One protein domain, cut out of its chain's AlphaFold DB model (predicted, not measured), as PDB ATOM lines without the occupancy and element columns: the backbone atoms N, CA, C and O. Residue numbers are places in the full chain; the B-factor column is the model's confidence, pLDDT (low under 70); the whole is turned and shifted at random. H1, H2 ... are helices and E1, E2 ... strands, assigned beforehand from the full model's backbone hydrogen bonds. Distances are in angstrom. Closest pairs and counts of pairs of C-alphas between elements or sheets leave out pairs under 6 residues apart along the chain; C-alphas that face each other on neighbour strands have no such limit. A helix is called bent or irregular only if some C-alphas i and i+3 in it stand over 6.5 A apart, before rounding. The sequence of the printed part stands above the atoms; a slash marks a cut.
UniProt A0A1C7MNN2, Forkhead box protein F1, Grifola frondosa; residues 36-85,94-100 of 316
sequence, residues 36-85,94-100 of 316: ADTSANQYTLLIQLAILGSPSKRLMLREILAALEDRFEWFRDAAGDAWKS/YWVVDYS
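Overview. This is residues 36 to 85 and 94 to 100 of the 316 residues of the protein "Forkhead box protein F1" of Grifola frondosa (UniProt A0A1C7MNN2). A long helix, H1, packs the residues 46 to 51 of its later part crosswise on a second helix, H2, while its residues 36 to 45 stick out free. A tiny two-stranded sheet, E1 and E2, lies at one end of this pair, and the short helices H3 and H4 follow H2 toward the other end. The printed part has 57 residues with four named helices and two named strands, in the order H1, E1, H2, H3, H4, E2; the sheet's order is E1 - E2, antiparallel, and the class is mostly helix. The whole is compact, with a radius of gyration of the C-alphas of 11.7 A, yet only just elongated, spanning 35 by 23 by 19 A.

Along the chain. H1, residues 36 to 53, begins at C-alpha 36 (24.714, -41.938, -60.420) and is 25.9 A long from first to last C-alpha. It is irregular, with C-alphas 37 and 40 8.2 A apart, and has a kink of 41 degrees near residue 43. E1 is residues 58 to 60, 7.1 A long. H2, residues 61 to 71, begins at C-alpha 61 (4.007, -32.919, -51.723) and is 15.5 A long. H3 is residues 73 to 77, 6.3 A long, and H4 is residues 81 to 84, 4.9 A long. E2, residues 94 to 96, is 6.5 A long and ends at C-alpha 96 (0.051, -42.415, -48.496).

Arrangement. H1 touches H2 with its residues 46 to 51 alone, the closest C-alphas being those of Ala 50 and Ala 67, 5.9 A apart. Their lines are about perpendicular, at 79 degrees. The closest C-alphas of H1 and E1 are those of Ile 51 and Arg 58, 5.7 A apart. E1 and E2 are antiparallel neighbours at 146 degrees, with N 59 and O 95 at 3.1 A and N 95 and O 59 at 2.8 A, both within hydrogen-bond range. H2 and H3 touch only at the corner by their link, where the C-alphas of Glu 69 and Phe 75 are closest at 5.2 A. H4 is close to H2 but not clearly touching it, the closest C-alphas being those of Leu 65 and Lys 84, 7.6 A apart. H3 and H4 are only just apart, their closest C-alphas 8.3 A from each other. H1 is apart from both H3 and H4. Every O i to N i+4 pair is within hydrogen-bond range in H2 and H3, against 11 of 14 in H1; H4 is too short for such a pair.

Size, cuts and confidence. The C-alphas of Ala 79 and Ser 100, the two farthest apart, are 38.0 A from each other. Residues 86 to 93 are not printed, and C-alphas 85 and 94 are 17.9 A apart across this cut, which lies in the link from H4 to E2. The links that are printed whole are tight. The mean pLDDT of the printed part is 89.0, and residues 36 to 39 are under 70.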
ATOM      1  N   ALA A  36      25.669 -42.681 -59.598       57.72
ATOM      2  CA  ALA A  36      24.714 -41.938 -60.420       57.72
ATOM      3  C   ALA A  36      23.610 -42.823 -61.045       57.72
ATOM      4  O   ALA A  36      22.541 -42.327 -61.402       57.72
ATOM      5  N   ASP A  37      23.825 -44.140 -61.090       53.94
ATOM      6  CA  ASP A  37      22.946 -45.112 -61.738       53.94
ATOM      7  C   ASP A  37      21.826 -45.681 -60.839       53.94
ATOM      8  O   ASP A  37      20.957 -46.403 -61.324       53.94
ATOM      9  N   THR A  38      21.767 -45.336 -59.545       57.50
ATOM     10  CA  THR A  38      20.709 -45.819 -58.612       57.50
ATOM     11  C   THR A  38      19.494 -44.890 -58.460       57.50
ATOM     12  O   THR A  38      18.599 -45.138 -57.646       57.50
ATOM     13  N   SER A  39      19.432 -43.822 -59.250       64.25
ATOM     14  CA  SER A  39      18.627 -42.628 -58.958       64.25
ATOM     15  C   SER A  39      17.106 -42.844 -58.908       64.25
ATOM     16  O   SER A  39      16.453 -42.333 -58.001       64.25
ATOM     17  N   ALA A  40      16.512 -43.624 -59.817       74.25
ATOM     18  CA  ALA A  40      15.046 -43.706 -59.918       74.25
ATOM     19  C   ALA A  40      14.376 -44.383 -58.704       74.25
ATOM     20  O   ALA A  40      13.369 -43.900 -58.177       74.25
ATOM     21  N   ASN A  41      14.951 -45.486 -58.218       78.44
ATOM     22  CA  ASN A  41      14.408 -46.197 -57.057       78.44
ATOM     23  C   ASN A  41      14.725 -45.462 -55.748       78.44
ATOM     24  O   ASN A  41      13.949 -45.534 -54.794       78.44
ATOM     25  N   GLN A  42      15.825 -44.707 -55.716       87.81
ATOM     26  CA  GLN A  42      16.260 -43.986 -54.527       87.81
ATOM     27  C   GLN A  42      15.268 -42.896 -54.113       87.81
ATOM     28  O   GLN A  42      14.883 -42.849 -52.947       87.81
ATOM     29  N   TYR A  43      14.770 -42.084 -55.051       88.88
ATOM     30  CA  TYR A  43      13.759 -41.066 -54.733       88.88
ATOM     31  C   TYR A  43      12.485 -41.671 -54.143       88.88
ATOM     32  O   TYR A  43      11.929 -41.135 -53.187       88.88
ATOM     33  N   THR A  44      12.053 -42.823 -54.659       91.56
ATOM     34  CA  THR A  44      10.862 -43.515 -54.150       91.56
ATOM     35  C   THR A  44      11.051 -43.928 -52.689       91.56
ATOM     36  O   THR A  44      10.164 -43.699 -51.867       91.56
ATOM     37  N   LEU A  45      12.223 -44.466 -52.339       93.44
ATOM     38  CA  LEU A  45      12.556 -44.831 -50.959       93.44
ATOM     39  C   LEU A  45      12.630 -43.606 -50.039       93.44
ATOM     40  O   LEU A  45      12.097 -43.640 -48.932       93.44
ATOM     41  N   LEU A  46      13.237 -42.507 -50.495       94.38
ATOM     42  CA  LEU A  46      13.324 -41.263 -49.724       94.38
ATOM     43  C   LEU A  46      11.932 -40.683 -49.428       94.38
ATOM     44  O   LEU A  46      11.645 -40.295 -48.294       94.38
ATOM     45  N   ILE A  47      11.036 -40.698 -50.417       94.56
ATOM     46  CA  ILE A  47       9.636 -40.288 -50.249       94.56
ATOM     47  C   ILE A  47       8.914 -41.209 -49.256       94.56
ATOM     48  O   ILE A  47       8.206 -40.727 -48.369       94.56
ATOM     49  N   GLN A  48       9.111 -42.528 -49.354       95.12
ATOM     50  CA  GLN A  48       8.529 -43.482 -48.405       95.12
ATOM     51  C   GLN A  48       9.008 -43.223 -46.972       95.12
ATOM     52  O   GLN A  48       8.185 -43.172 -46.059       95.12
ATOM     53  N   LEU A  49      10.308 -42.987 -46.769       95.81
ATOM     54  CA  LEU A  49      10.880 -42.634 -45.464       95.81
ATOM     55  C   LEU A  49      10.318 -41.310 -44.928       95.81
ATOM     56  O   LEU A  49      10.049 -41.186 -43.727       95.81
ATOM     57  N   ALA A  50      10.101 -40.322 -45.800       96.62
ATOM     58  CA  ALA A  50       9.479 -39.059 -45.425       96.62
ATOM     59  C   ALA A  50       8.049 -39.281 -44.899       96.62
ATOM     60  O   ALA A  50       7.754 -38.887 -43.766       96.62
ATOM     61  N   ILE A  51       7.211 -39.991 -45.667       96.94
ATOM     62  CA  ILE A  51       5.813 -40.305 -45.318       96.94
ATOM     63  C   ILE A  51       5.737 -41.165 -44.053       96.94
ATOM     64  O   ILE A  51       4.934 -40.883 -43.161       96.94
ATOM     65  N   LEU A  52       6.597 -42.175 -43.928       95.62
ATOM     66  CA  LEU A  52       6.681 -43.012 -42.733       95.62
ATOM     67  C   LEU A  52       7.118 -42.226 -41.490       95.62
ATOM     68  O   LEU A  52       6.710 -42.585 -40.388       95.62
ATOM     69  N   GLY A  53       7.903 -41.160 -41.639       95.94
ATOM     70  CA  GLY A  53       8.267 -40.279 -40.525       95.94
ATOM     71  C   GLY A  53       7.138 -39.344 -40.071       95.94
ATOM     72  O   GLY A  53       7.213 -38.795 -38.977       95.94
ATOM     73  N   SER A  54       6.083 -39.167 -40.876       97.19
ATOM     74  CA  SER A  54       4.928 -38.337 -40.512       97.19
ATOM     75  C   SER A  54       4.052 -39.029 -39.462       97.19
ATOM     76  O   SER A  54       3.751 -40.220 -39.609       97.19
ATOM     77  N   PRO A  55       3.538 -38.301 -38.448       96.44
ATOM     78  CA  PRO A  55       2.629 -38.871 -37.452       96.44
ATOM     79  C   PRO A  55       1.325 -39.384 -38.074       96.44
ATOM     80  O   PRO A  55       0.709 -40.309 -37.554       96.44
ATOM     81  N   SER A  56       0.916 -38.815 -39.210       96.00
ATOM     82  CA  SER A  56      -0.324 -39.191 -39.890       96.00
ATOM     83  C   SER A  56      -0.131 -40.227 -41.003       96.00
ATOM     84  O   SER A  56      -1.118 -40.632 -41.616       96.00
ATOM     85  N   LYS A  57       1.117 -40.651 -41.277       96.06
ATOM     86  CA  LYS A  57       1.494 -41.558 -42.386       96.06
ATOM     87  C   LYS A  57       0.955 -41.120 -43.755       96.06
ATOM     88  O   LYS A  57       0.803 -41.924 -44.672       96.06
ATOM     89  N   ARG A  58       0.673 -39.826 -43.881       95.81
ATOM     90  CA  ARG A  58       0.236 -39.143 -45.091       95.81
ATOM     91  C   ARG A  58       0.912 -37.784 -45.128       95.81
ATOM     92  O   ARG A  58       1.059 -37.156 -44.080       95.81
ATOM     93  N   LEU A  59       1.344 -37.356 -46.305       96.69
ATOM     94  CA  LEU A  59       1.961 -36.045 -46.491       96.69
ATOM     95  C   LEU A  59       1.537 -35.450 -47.828       96.69
ATOM     96  O   LEU A  59       1.393 -36.158 -48.828       96.69
ATOM     97  N   MET A  60       1.338 -34.141 -47.851       95.50
ATOM     98  CA  MET A  60       1.267 -33.387 -49.097       95.50
ATOM     99  C   MET A  60       2.659 -33.295 -49.717       95.50
ATOM    100  O   MET A  60       3.664 -33.328 -49.011       95.50
ATOM    101  N   LEU A  61       2.728 -33.082 -51.030       93.50
ATOM    102  CA  LEU A  61       4.007 -32.919 -51.723       93.50
ATOM    103  C   LEU A  61       4.904 -31.861 -51.064       93.50
ATOM    104  O   LEU A  61       6.068 -32.132 -50.805       93.50
ATOM    105  N   ARG A  62       4.351 -30.691 -50.721       93.06
ATOM    106  CA  ARG A  62       5.089 -29.626 -50.022       93.06
ATOM    107  C   ARG A  62       5.737 -30.123 -48.728       93.06
ATOM    108  O   ARG A  62       6.867 -29.761 -48.429       93.06
ATOM    109  N   GLU A  63       5.013 -30.933 -47.962       95.12
ATOM    110  CA  GLU A  63       5.501 -31.468 -46.692       95.12
ATOM    111  C   GLU A  63       6.554 -32.556 -46.916       95.12
ATOM    112  O   GLU A  63       7.494 -32.655 -46.136       95.12
ATOM    113  N   ILE A  64       6.435 -33.338 -47.995       95.44
ATOM    114  CA  ILE A  64       7.465 -34.298 -48.406       95.44
ATOM    115  C   ILE A  64       8.757 -33.556 -48.752       95.44
ATOM    116  O   ILE A  64       9.802 -33.919 -48.228       95.44
ATOM    117  N   LEU A  65       8.692 -32.501 -49.575       93.75
ATOM    118  CA  LEU A  65       9.873 -31.712 -49.946       93.75
ATOM    119  C   LEU A  65      10.534 -31.089 -48.705       93.75
ATOM    120  O   LEU A  65      11.738 -31.240 -48.526       93.75
ATOM    121  N   ALA A  66       9.747 -30.491 -47.803       94.69
ATOM    122  CA  ALA A  66      10.259 -29.935 -46.548       94.69
ATOM    123  C   ALA A  66      10.892 -31.009 -45.642       94.69
ATOM    124  O   ALA A  66      11.935 -30.784 -45.036       94.69
ATOM    125  N   ALA A  67      10.291 -32.201 -45.565       96.19
ATOM    126  CA  ALA A  67      10.843 -33.314 -44.798       96.19
ATOM    127  C   ALA A  67      12.133 -33.884 -45.410       96.19
ATOM    128  O   ALA A  67      12.952 -34.430 -44.673       96.19
ATOM    129  N   LEU A  68      12.307 -33.794 -46.733       95.06
ATOM    130  CA  LEU A  68      13.552 -34.175 -47.398       95.06
ATOM    131  C   LEU A  68      14.660 -33.154 -47.120       95.06
ATOM    132  O   LEU A  68      15.765 -33.563 -46.777       95.06
ATOM    133  N   GLU A  69      14.353 -31.856 -47.189       94.25
ATOM    134  CA  GLU A  69      15.295 -30.779 -46.847       94.25
ATOM    135  C   GLU A  69      15.768 -30.869 -45.388       94.25
ATOM    136  O   GLU A  69      16.950 -30.687 -45.113       94.25
ATOM    137  N   ASP A  70      14.878 -31.198 -44.449       95.44
ATOM    138  CA  ASP A  70      15.222 -31.319 -43.025       95.44
ATOM    139  C   ASP A  70      16.162 -32.505 -42.733       95.44
ATOM    140  O   ASP A  70      17.034 -32.420 -41.872       95.44
ATOM    141  N   ARG A  71      16.012 -33.620 -43.463       94.06
ATOM    142  CA  ARG A  71      16.725 -34.878 -43.168       94.06
ATOM    143  C   ARG A  71      17.987 -35.098 -43.989       94.06
ATOM    144  O   ARG A  71      18.845 -35.868 -43.563       94.06
ATOM    145  N   PHE A  72      18.083 -34.500 -45.172       91.62
ATOM    146  CA  PHE A  72      19.141 -34.804 -46.128       91.62
ATOM    147  C   PHE A  72      19.841 -33.521 -46.584       91.62
ATOM    148  O   PHE A  72      19.285 -32.730 -47.345       91.62
ATOM    149  N   GLU A  73      21.096 -33.350 -46.166       90.81
ATOM    150  CA  GLU A  73      21.920 -32.169 -46.474       90.81
ATOM    151  C   GLU A  73      22.044 -31.907 -47.979       90.81
ATOM    152  O   GLU A  73      21.910 -30.772 -48.425       90.81
ATOM    153  N   TRP A  74      22.164 -32.964 -48.791       89.81
ATOM    154  CA  TRP A  74      22.242 -32.841 -50.250       89.81
ATOM    155  C   TRP A  74      21.060 -32.068 -50.860       89.81
ATOM    156  O   TRP A  74      21.245 -31.309 -51.807       89.81
ATOM    157  N   PHE A  75      19.850 -32.215 -50.307       90.38
ATOM    158  CA  PHE A  75      18.663 -31.500 -50.791       90.38
ATOM    159  C   PHE A  75      18.637 -30.026 -50.368       90.38
ATOM    160  O   PHE A  75      17.955 -29.229 -51.015       90.38
ATOM    161  N   ARG A  76      19.382 -29.656 -49.318       91.50
ATOM    162  CA  ARG A  76      19.563 -28.263 -48.883       91.50
ATOM    163  C   ARG A  76      20.583 -27.537 -49.751       91.50
ATOM    164  O   ARG A  76      20.361 -26.384 -50.109       91.50
ATOM    165  N   ASP A  77      21.669 -28.228 -50.087       88.69
ATOM    166  CA  ASP A  77      22.820 -27.653 -50.789       88.69
ATOM    167  C   ASP A  77      22.706 -27.741 -52.313       88.69
ATOM    168  O   ASP A  77      23.445 -27.062 -53.032       88.69
ATOM    169  N   ALA A  78      21.779 -28.555 -52.830       88.00
ATOM    170  CA  ALA A  78      21.416 -28.556 -54.237       88.00
ATOM    171  C   ALA A  78      20.874 -27.168 -54.609       88.00
ATOM    172  O   ALA A  78      19.684 -26.890 -54.480       88.00
ATOM    173  N   ALA A  79      21.774 -26.303 -55.085       72.06
ATOM    174  CA  ALA A  79      21.566 -24.881 -55.362       72.06
ATOM    175  C   ALA A  79      20.542 -24.579 -56.480       72.06
ATOM    176  O   ALA A  79      20.494 -23.466 -57.000       72.06
ATOM    177  N   GLY A  80      19.719 -25.554 -56.869       80.25
ATOM    178  CA  GLY A  80      18.653 -25.389 -57.839       80.25
ATOM    179  C   GLY A  80      17.419 -26.205 -57.482       80.25
ATOM    180  O   GLY A  80      17.501 -27.378 -57.116       80.25
ATOM    181  N   ASP A  81      16.253 -25.615 -57.733       82.31
ATOM    182  CA  ASP A  81      14.937 -26.261 -57.631       82.31
ATOM    183  C   ASP A  81      14.692 -27.308 -58.741       82.31
ATOM    184  O   ASP A  81      13.559 -27.728 -58.982       82.31
ATOM    185  N   ALA A  82      15.746 -27.777 -59.421       85.19
ATOM    186  CA  ALA A  82      15.661 -28.785 -60.474       85.19
ATOM    187  C   ALA A  82      14.971 -30.066 -59.973       85.19
ATOM    188  O   ALA A  82      14.143 -30.646 -60.680       85.19
ATOM    189  N   TRP A  83      15.237 -30.453 -58.722       86.00
ATOM    190  CA  TRP A  83      14.612 -31.607 -58.074       86.00
ATOM    191  C   TRP A  83      13.171 -31.343 -57.592       86.00
ATOM    192  O   TRP A  83      12.429 -32.292 -57.346       86.00
ATOM    193  N   LYS A  84      12.745 -30.073 -57.507       87.31
ATOM    194  CA  LYS A  84      11.389 -29.648 -57.101       87.31
ATOM    195  C   LYS A  84      10.451 -29.382 -58.280       87.31
ATOM    196  O   LYS A  84       9.278 -29.089 -58.070       87.31
ATOM    197  N   SER A  85      10.941 -29.512 -59.512       81.19
ATOM    198  CA  SER A  85      10.211 -29.192 -60.749       81.19
ATOM    199  C   SER A  85       8.925 -30.001 -60.981       81.19
ATOM    200  O   SER A  85       8.180 -29.716 -61.914       81.19
ATOM    201  N   TYR A  94      -2.864 -35.813 -51.046       94.75
ATOM    202  CA  TYR A  94      -2.087 -36.478 -50.007       94.75
ATOM    203  C   TYR A  94      -1.501 -37.773 -50.559       94.75
ATOM    204  O   TYR A  94      -2.210 -38.573 -51.171       94.75
ATOM    205  N   TRP A  95      -0.222 -37.990 -50.292       94.62
ATOM    206  CA  TRP A  95       0.471 -39.232 -50.588       94.62
ATOM    207  C   TRP A  95       0.452 -40.118 -49.350       94.62
ATOM    208  O   TRP A  95       0.737 -39.654 -48.245       94.62
ATOM    209  N   VAL A  96       0.111 -41.390 -49.543       94.94
ATOM    210  CA  VAL A  96       0.051 -42.415 -48.496       94.94
ATOM    211  C   VAL A  96       0.806 -43.633 -48.998       94.94
ATOM    212  O   VAL A  96       0.661 -44.008 -50.161       94.94
ATOM    213  N   VAL A  97       1.597 -44.255 -48.126       93.50
ATOM    214  CA  VAL A  97       2.197 -45.557 -48.422       93.50
ATOM    215  C   VAL A  97       1.334 -46.633 -47.777       93.50
ATOM    216  O   VAL A  97       1.248 -46.715 -46.552       93.50
ATOM    217  N   ASP A  98       0.662 -47.425 -48.609       90.94
ATOM    218  CA  ASP A  98      -0.173 -48.533 -48.156       90.94
ATOM    219  C   ASP A  98       0.649 -49.826 -48.098       90.94
ATOM    220  O   ASP A  98       1.021 -50.388 -49.129       90.94
ATOM    221  N   TYR A  99       0.927 -50.285 -46.877       85.31
ATOM    222  CA  TYR A  99       1.578 -51.572 -46.606       85.31
ATOM    223  C   TYR A  99       0.570 -52.692 -46.310       85.31
ATOM    224  O   TYR A  99       0.973 -53.832 -46.083       85.31
ATOM    225  N   SER A 100      -0.736 -52.398 -46.281       87.06
ATOM    226  CA  SER A 100      -1.761 -53.385 -45.917       87.06
ATOM    227  C   SER A 100      -1.955 -54.469 -46.980       87.06
ATOM    228  O   SER A 100      -2.360 -55.580 -46.644       87.06
TER     229      SER A 100